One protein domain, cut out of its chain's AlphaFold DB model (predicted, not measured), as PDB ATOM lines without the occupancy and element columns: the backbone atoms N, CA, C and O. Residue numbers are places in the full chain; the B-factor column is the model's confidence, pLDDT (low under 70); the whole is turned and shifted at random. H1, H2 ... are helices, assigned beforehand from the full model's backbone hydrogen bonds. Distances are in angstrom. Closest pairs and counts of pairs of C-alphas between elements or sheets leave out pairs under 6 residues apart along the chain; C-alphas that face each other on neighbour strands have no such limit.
ATOM      1  N   ARG A   2       7.792   5.490 -45.118       79.25
ATOM      2  CA  ARG A   2       8.044   6.892 -44.743       79.25
ATOM      3  C   ARG A   2       7.934   7.770 -45.988       79.25
ATOM      4  O   ARG A   2       8.391   7.373 -47.058       79.25
ATOM      5  N   THR A   3       7.254   8.903 -45.871       82.62
ATOM      6  CA  THR A   3       6.943   9.782 -47.004       82.62
ATOM      7  C   THR A   3       7.985  10.890 -47.150       82.62
ATOM      8  O   THR A   3       8.675  11.250 -46.197       82.62
ATOM      9  N   LEU A   4       8.061  11.502 -48.338       85.25
ATOM     10  CA  LEU A   4       8.828  12.739 -48.541       85.25
ATOM     11  C   LEU A   4       8.388  13.858 -47.585       85.25
ATOM     12  O   LEU A   4       9.208  14.674 -47.178       85.25
ATOM     13  N   SER A   5       7.105  13.902 -47.220       87.56
ATOM     14  CA  SER A   5       6.582  14.871 -46.257       87.56
ATOM     15  C   SER A   5       7.132  14.639 -44.850       87.56
ATOM     16  O   SER A   5       7.466  15.610 -44.175       87.56
ATOM     17  N   ASP A   6       7.291  13.382 -44.432       89.06
ATOM     18  CA  ASP A   6       7.908  13.050 -43.143       89.06
ATOM     19  C   ASP A   6       9.370  13.511 -43.119       89.06
ATOM     20  O   ASP A   6       9.789  14.206 -42.196       89.06
ATOM     21  N   LEU A   7      10.123  13.226 -44.188       89.81
ATOM     22  CA  LEU A   7      11.512  13.666 -44.322       89.81
ATOM     23  C   LEU A   7      11.641  15.200 -44.325       89.81
ATOM     24  O   LEU A   7      12.537  15.749 -43.684       89.81
ATOM     25  N   ALA A   8      10.723  15.901 -44.999       92.25
ATOM     26  CA  ALA A   8      10.667  17.362 -44.993       92.25
ATOM     27  C   ALA A   8      10.522  17.914 -43.570       92.25
ATOM     28  O   ALA A   8      11.244  18.835 -43.182       92.25
ATOM     29  N   ASN A   9       9.591  17.345 -42.800       91.44
ATOM     30  CA  ASN A   9       9.318  17.765 -41.429       91.44
ATOM     31  C   ASN A   9      10.551  17.576 -40.541       91.44
ATOM     32  O   ASN A   9      10.904  18.501 -39.810       91.44
ATOM     33  N   VAL A  10      11.247  16.442 -40.676       91.25
ATOM     34  CA  VAL A  10      12.493  16.160 -39.950       91.25
ATOM     35  C   VAL A  10      13.581  17.171 -40.311       91.25
ATOM     36  O   VAL A  10      14.081  17.877 -39.440       91.25
ATOM     37  N   LEU A  11      13.951  17.301 -41.591       92.44
ATOM     38  CA  LEU A  11      15.115  18.114 -41.975       92.44
ATOM     39  C   LEU A  11      14.903  19.615 -41.749       92.44
ATOM     40  O   LEU A  11      15.846  20.323 -41.379       92.44
ATOM     41  N   ILE A  12      13.674  20.101 -41.951       92.69
ATOM     42  CA  ILE A  12      13.311  21.493 -41.667       92.69
ATOM     43  C   ILE A  12      13.221  21.716 -40.153       92.69
ATOM     44  O   ILE A  12      13.738  22.722 -39.663       92.69
ATOM     45  N   GLY A  13      12.619  20.782 -39.408       89.06
ATOM     46  CA  GLY A  13      12.499  20.838 -37.947       89.06
ATOM     47  C   GLY A  13      13.859  20.842 -37.247       89.06
ATOM     48  O   GLY A  13      14.128  21.709 -36.417       89.06
ATOM     49  N   CYS A  14      14.766  19.969 -37.682       89.06
ATOM     50  CA  CYS A  14      16.163  19.926 -37.254       89.06
ATOM     51  C   CYS A  14      16.997  21.110 -37.769       89.06
ATOM     52  O   CYS A  14      18.159  21.234 -37.401       89.06
ATOM     53  N   ARG A  15      16.443  21.995 -38.612       89.56
ATOM     54  CA  ARG A  15      17.138  23.158 -39.199       89.56
ATOM     55  C   ARG A  15      18.382  22.790 -40.021       89.56
ATOM     56  O   ARG A  15      19.323  23.582 -40.109       89.56
ATOM     57  N   ILE A  16      18.382  21.611 -40.635       89.69
ATOM     58  CA  ILE A  16      19.433  21.158 -41.561       89.69
ATOM     59  C   ILE A  16      19.263  21.850 -42.913       89.69
ATOM     60  O   ILE A  16      20.240  22.268 -43.537       89.69
ATOM     61  N   VAL A  17      18.007  22.004 -43.339       91.94
ATOM     62  CA  VAL A  17      17.620  22.631 -44.604       91.94
ATOM     63  C   VAL A  17      16.460  23.592 -44.349       91.94
ATOM     64  O   VAL A  17      15.516  23.265 -43.635       91.94
ATOM     65  N   ASN A  18      16.495  24.786 -44.935       91.94
ATOM     66  CA  ASN A  18      15.357  25.697 -44.924       91.94
ATOM     67  C   ASN A  18      14.258  25.254 -45.907       91.94
ATOM     68  O   ASN A  18      14.494  24.519 -46.867       91.94
ATOM     69  N   ARG A  19      13.034  25.753 -45.699       92.88
ATOM     70  CA  ARG A  19      11.870  25.388 -46.522       92.88
ATOM     71  C   ARG A  19      12.090  25.635 -48.020       92.88
ATOM     72  O   ARG A  19      11.787  24.769 -48.832       92.88
ATOM     73  N   THR A  20      12.670  26.776 -48.386       92.12
ATOM     74  CA  THR A  20      12.908  27.153 -49.788       92.12
ATOM     75  C   THR A  20      13.842  26.174 -50.498       92.12
ATOM     76  O   THR A  20      13.593  25.777 -51.639       92.12
ATOM     77  N   ARG A  21      14.927  25.762 -49.835       91.75
ATOM     78  CA  ARG A  21      15.886  24.806 -50.390       91.75
ATOM     79  C   ARG A  21      15.290  23.409 -50.477       91.75
ATOM     80  O   ARG A  21      15.499  22.755 -51.497       91.75
ATOM     81  N   TRP A  22      14.523  22.993 -49.469       93.81
ATOM     82  CA  TRP A  22      13.783  21.734 -49.514       93.81
ATOM     83  C   TRP A  22      12.850  21.678 -50.730       93.81
ATOM     84  O   TRP A  22      12.947  20.760 -51.534       93.81
ATOM     85  N   GLU A  23      12.006  22.693 -50.929       93.25
ATOM     86  CA  GLU A  23      11.069  22.738 -52.060       93.25
ATOM     87  C   GLU A  23      11.779  22.695 -53.419       93.25
ATOM     88  O   GLU A  23      11.297  22.063 -54.359       93.25
ATOM     89  N   ARG A  24      12.936  23.358 -53.541       92.62
ATOM     90  CA  ARG A  24      13.747  23.304 -54.762       92.62
ATOM     91  C   ARG A  24      14.278  21.895 -55.023       92.62
ATOM     92  O   ARG A  24      14.182  21.432 -56.156       92.62
ATOM     93  N   ALA A  25      14.814  21.233 -54.001       93.19
ATOM     94  CA  ALA A  25      15.327  19.876 -54.133       93.19
ATOM     95  C   ALA A  25      14.209  18.863 -54.411       93.19
ATOM     96  O   ALA A  25      14.353  18.039 -55.303       93.19
ATOM     97  N   ALA A  26      13.061  18.986 -53.738       92.69
ATOM     98  CA  ALA A  26      11.900  18.127 -53.965       92.69
ATOM     99  C   ALA A  26      11.350  18.260 -55.395       92.69
ATOM    100  O   ALA A  26      10.974  17.265 -56.011       92.69
ATOM    101  N   ARG A  27      11.348  19.480 -55.961       93.56
ATOM    102  CA  ARG A  27      11.018  19.694 -57.382       93.56
ATOM    103  C   ARG A  27      12.030  19.028 -58.314       93.56
ATOM    104  O   ARG A  27      11.618  18.428 -59.300       93.56
ATOM    105  N   ALA A  28      13.323  19.129 -58.009       92.88
ATOM    106  CA  ALA A  28      14.375  18.500 -58.806       92.88
ATOM    107  C   ALA A  28      14.323  16.962 -58.741       92.88
ATOM    108  O   ALA A  28      14.544  16.307 -59.754       92.88
ATOM    109  N   GLY A  29      13.979  16.399 -57.580       91.56
ATOM    110  CA  GLY A  29      13.854  14.958 -57.363       91.56
ATOM    111  C   GLY A  29      12.562  14.333 -57.897       91.56
ATOM    112  O   GLY A  29      12.416  13.118 -57.851       91.56
ATOM    113  N   GLY A  30      11.602  15.126 -58.388       90.81
ATOM    114  CA  GLY A  30      10.399  14.608 -59.054       90.81
ATOM    115  C   GLY A  30       9.496  13.719 -58.185       90.81
ATOM    116  O   GLY A  30       8.730  12.927 -58.726       90.81
ATOM    117  N   GLY A  31       9.577  13.831 -56.855       82.31
ATOM    118  CA  GLY A  31       8.833  12.979 -55.922       82.31
ATOM    119  C   GLY A  31       9.563  11.702 -55.484       82.31
ATOM    120  O   GLY A  31       9.021  10.968 -54.659       82.31
ATOM    121  N   ASP A  32      10.785  11.459 -55.966       89.88
ATOM    122  CA  ASP A  32      11.651  10.386 -55.473       89.88
ATOM    123  C   ASP A  32      12.505  10.862 -54.272       89.88
ATOM    124  O   ASP A  32      13.171  11.905 -54.364       89.88
ATOM    125  N   PRO A  33      12.503  10.141 -53.130       88.00
ATOM    126  CA  PRO A  33      13.326  10.479 -51.968       88.00
ATOM    127  C   PRO A  33      14.829  10.513 -52.255       88.00
ATOM    128  O   PRO A  33      15.498  11.453 -51.824       88.00
ATOM    129  N   GLY A  34      15.353   9.540 -53.007       89.62
ATOM    130  CA  GLY A  34      16.780   9.443 -53.321       89.62
ATOM    131  C   GLY A  34      17.251  10.615 -54.177       89.62
ATOM    132  O   GLY A  34      18.162  11.342 -53.789       89.62
ATOM    133  N   ALA A  35      16.551  10.885 -55.280       92.00
ATOM    134  CA  ALA A  35      16.847  12.006 -56.170       92.00
ATOM    135  C   ALA A  35      16.696  13.369 -55.469       92.00
ATOM    136  O   ALA A  35      17.446  14.307 -55.747       92.00
ATOM    137  N   THR A  36      15.754  13.489 -54.527       93.62
ATOM    138  CA  THR A  36      15.609  14.692 -53.690       93.62
ATOM    139  C   THR A  36      16.822  14.885 -52.776       93.62
ATOM    140  O   THR A  36      17.328  16.001 -52.657       93.62
ATOM    141  N   LEU A  37      17.309  13.813 -52.145       92.81
ATOM    142  CA  LEU A  37      18.499  13.853 -51.293       92.81
ATOM    143  C   LEU A  37      19.765  14.150 -52.095       92.81
ATOM    144  O   LEU A  37      20.563  14.979 -51.665       92.81
ATOM    145  N   ASP A  38      19.918  13.566 -53.282       93.19
ATOM    146  CA  ASP A  38      21.033  13.864 -54.187       93.19
ATOM    147  C   ASP A  38      21.044  15.348 -54.581       93.19
ATOM    148  O   ASP A  38      22.085  16.010 -54.515       93.19
ATOM    149  N   ALA A  39      19.873  15.917 -54.891       92.69
ATOM    150  CA  ALA A  39      19.728  17.343 -55.173       92.69
ATOM    151  C   ALA A  39      20.034  18.235 -53.953       92.69
ATOM    152  O   ALA A  39      20.535  19.352 -54.114       92.69
ATOM    153  N   LEU A  40      19.752  17.773 -52.727       92.81
ATOM    154  CA  LEU A  40      20.153  18.481 -51.507       92.81
ATOM    155  C   LEU A  40      21.663  18.444 -51.305       92.81
ATOM    156  O   LEU A  40      22.235  19.493 -51.006       92.81
ATOM    157  N   THR A  41      22.288  17.279 -51.479       92.56
ATOM    158  CA  THR A  41      23.732  17.060 -51.323       92.56
ATOM    159  C   THR A  41      24.542  17.865 -52.340       92.56
ATOM    160  O   THR A  41      25.564  18.442 -51.974       92.56
ATOM    161  N   ALA A  42      24.059  17.982 -53.581       89.50
ATOM    162  CA  ALA A  42      24.742  18.672 -54.681       89.50
ATOM    163  C   ALA A  42      24.924  20.191 -54.487       89.50
ATOM    164  O   ALA A  42      25.668  20.831 -55.232       89.50
ATOM    165  N   HIS A  43      24.241  20.794 -53.512       87.31
ATOM    166  CA  HIS A  43      24.343  22.222 -53.218       87.31
ATOM    167  C   HIS A  43      24.799  22.445 -51.782       87.31
ATOM    168  O   HIS A  43      24.300  21.748 -50.906       87.31
ATOM    169  N   PRO A  44      25.654  23.446 -51.508       87.44
ATOM    170  CA  PRO A  44      26.194  23.652 -50.175       87.44
ATOM    171  C   PRO A  44      25.112  23.888 -49.111       87.44
ATOM    172  O   PRO A  44      24.000  24.330 -49.433       87.44
ATOM    173  N   PRO A  45      25.431  23.629 -47.830       86.19
ATOM    174  CA  PRO A  45      24.531  23.890 -46.721       86.19
ATOM    175  C   PRO A  45      24.124  25.362 -46.646       86.19
ATOM    176  O   PRO A  45      24.902  26.247 -46.985       86.19
ATOM    177  N   ASP A  46      22.948  25.642 -46.086       84.75
ATOM    178  CA  ASP A  46      22.385  27.007 -46.016       84.75
ATOM    179  C   ASP A  46      23.250  27.999 -45.244       84.75
ATOM    180  O   ASP A  46      23.110  29.212 -45.363       84.75
ATOM    181  N   TRP A  47      24.104  27.464 -44.388       81.62
ATOM    182  CA  TRP A  47      25.012  28.230 -43.570       81.62
ATOM    183  C   TRP A  47      26.388  28.436 -44.187       81.62
ATOM    184  O   TRP A  47      27.187  29.177 -43.615       81.62
ATOM    185  N   TYR A  48      26.694  27.742 -45.280       81.81
ATOM    186  CA  TYR A  48      27.963  27.894 -45.958       81.81
ATOM    187  C   TYR A  48      27.917  29.160 -46.806       81.81
ATOM    188  O   TYR A  48      27.144  29.272 -47.759       81.81
ATOM    189  N   THR A  49      28.774  30.112 -46.453       76.38
ATOM    190  CA  THR A  49      29.006  31.319 -47.239       76.38
ATOM    191  C   THR A  49      30.411  31.224 -47.803       76.38
ATOM    192  O   THR A  49      31.378  31.261 -47.043       76.38
ATOM    193  N   ALA A  50      30.529  31.106 -49.126       70.00
ATOM    194  CA  ALA A  50      31.827  31.143 -49.786       70.00
ATOM    195  C   ALA A  50      32.520  32.475 -49.462       70.00
ATOM    196  O   ALA A  50      31.959  33.550 -49.696       70.00
ATOM    197  N   PRO A  59      31.546  22.356 -49.040       83.50
ATOM    198  CA  PRO A  59      30.966  21.246 -48.307       83.50
ATOM    199  C   PRO A  59      29.658  20.805 -48.970       83.50
ATOM    200  O   PRO A  59      28.891  21.655 -49.439       83.50
ATOM    201  N   PRO A  60      29.367  19.493 -48.980       86.75
ATOM    202  CA  PRO A  60      28.115  18.996 -49.510       86.75
ATOM    203  C   PRO A  60      26.956  19.478 -48.648       86.75
ATOM    204  O   PRO A  60      27.084  19.755 -47.453       86.75
ATOM    205  N   GLY A  61      25.792  19.565 -49.271       87.88
ATOM    206  CA  GLY A  61      24.596  20.083 -48.640       87.88
ATOM    207  C   GLY A  61      24.053  19.294 -47.465       87.88
ATOM    208  O   GLY A  61      23.385  19.880 -46.608       87.88
ATOM    209  N   LEU A  62      24.322  17.995 -47.482       92.00
ATOM    210  CA  LEU A  62      24.167  17.045 -46.396       92.00
ATOM    211  C   LEU A  62      25.531  16.385 -46.236       92.00
ATOM    212  O   LEU A  62      26.160  16.040 -47.238       92.00
ATOM    213  N   SER A  63      25.995  16.218 -45.003       91.62
ATOM    214  CA  SER A  63      27.214  15.443 -44.785       91.62
ATOM    215  C   SER A  63      26.986  13.963 -45.099       91.62
ATOM    216  O   SER A  63      25.849  13.487 -45.096       91.62
ATOM    217  N   GLU A  64      28.068  13.217 -45.323       91.50
ATOM    218  CA  GLU A  64      28.007  11.763 -45.529       91.50
ATOM    219  C   GLU A  64      27.303  11.057 -44.360       91.50
ATOM    220  O   GLU A  64      26.428  10.222 -44.571       91.50
ATOM    221  N   TYR A  65      27.599  11.475 -43.127       93.19
ATOM    222  CA  TYR A  65      26.921  10.982 -41.930       93.19
ATOM    223  C   TYR A  65      25.413  11.261 -41.958       93.19
ATOM    224  O   TYR A  65      24.616  10.350 -41.743       93.19
TER     225      TYR A  65
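This is residues 2 to 50 and 59 to 65 of the 467 residues of the protein "Serine/threonine-protein kinase StkP" of Gemmata sp. SH-PL17 (UniProt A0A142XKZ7). Three short helices, H1, H2 and H3, have their centres at the corners of a triangle: H2 and H3 pack closely at a steep angle, and H1 makes the third corner with fewer contacts to the other two. After H3 a stretch with no named element, residues 42 to 50, leads away from the helices at the end of the longest axis, and beyond a cut the stretch 59 to 65 completes the printed part. The printed part has 56 residues with three named helices, in the order H1, H2, H3 along the chain, and no named strand; its class is all helix, and 29 of the 56 residues are in the named helices. The whole is compact, with a radius of gyration of the C-alphas of 10.4 A, and the C-alphas span 32 by 22 by 20 A along their three main axes.

The printed part begins at Arg 2, whose C-alpha is at (8.044, 6.892, -44.743). H1 is residues 4 to 13, Leu 4 to Gly 13, and its first and last C-alphas are 13.8 A apart; C-alpha 4 is at (8.828, 12.739, -48.541). Residues 14 to 18 follow, and then H2, residues 19 to 28, Arg 19 to Ala 28, with 14.3 A from first to last C-alpha. H1 and H2, with 10 residues each, are the longest helices by residues. Residues 29 to 32 lie between H2 and H3. H3 is residues 33 to 41, Pro 33 to Thr 41, with 12.3 A from first to last C-alpha, and it ends with C-alpha 41 at (23.732, 17.060, -51.323). Residues 42 to 50 and 59 to 65 hold no named helix and no named strand, and the printed part ends at Tyr 65, with its C-alpha at (26.921, 10.982, -41.930).

H1 and H2 only just touch, with 3 pairs of C-alphas within 8 A; the closest C-alphas are those of Ile 12 and Arg 19, 6.4 A apart. Their lines stand at a shallow tilt of 30 degrees and run opposite ways, and the two form a helical hairpin, two helices that follow each other and turn back. H2 and H3 touch, with 12 pairs of C-alphas within 8 A; the closest C-alphas are those of Ala 26 and Thr 36, 5.1 A apart. They run opposite ways at a steep tilt of 60 degrees, with their centres 9.6 A apart. H1 and H3 are close but not clearly touching, with 1 pair of C-alphas within 8 A, those of Leu 4 and Pro 33, 6.1 A apart. They run the same way at a shallow tilt of 33 degrees, only just short of steep, and their centres are 12.9 A apart. In H1, H2 and H3 every O i to N i+4 pair of the backbone is within hydrogen-bond range.

The two C-alphas farthest apart are those of Arg 2 and Ala 50, at 34.3 A, while the first and last printed C-alphas, those of Arg 2 and Tyr 65, are 19.5 A apart. The links from H1 to H2, 5 residues, and from H2 to H3, 4 residues, are both tight. Residues 51 to 58 are cut out and not printed, and across this cut C-alpha 50 and C-alpha 59 are 10.0 A apart. The mean pLDDT of the printed part is 89.2, and no printed residue is under 70.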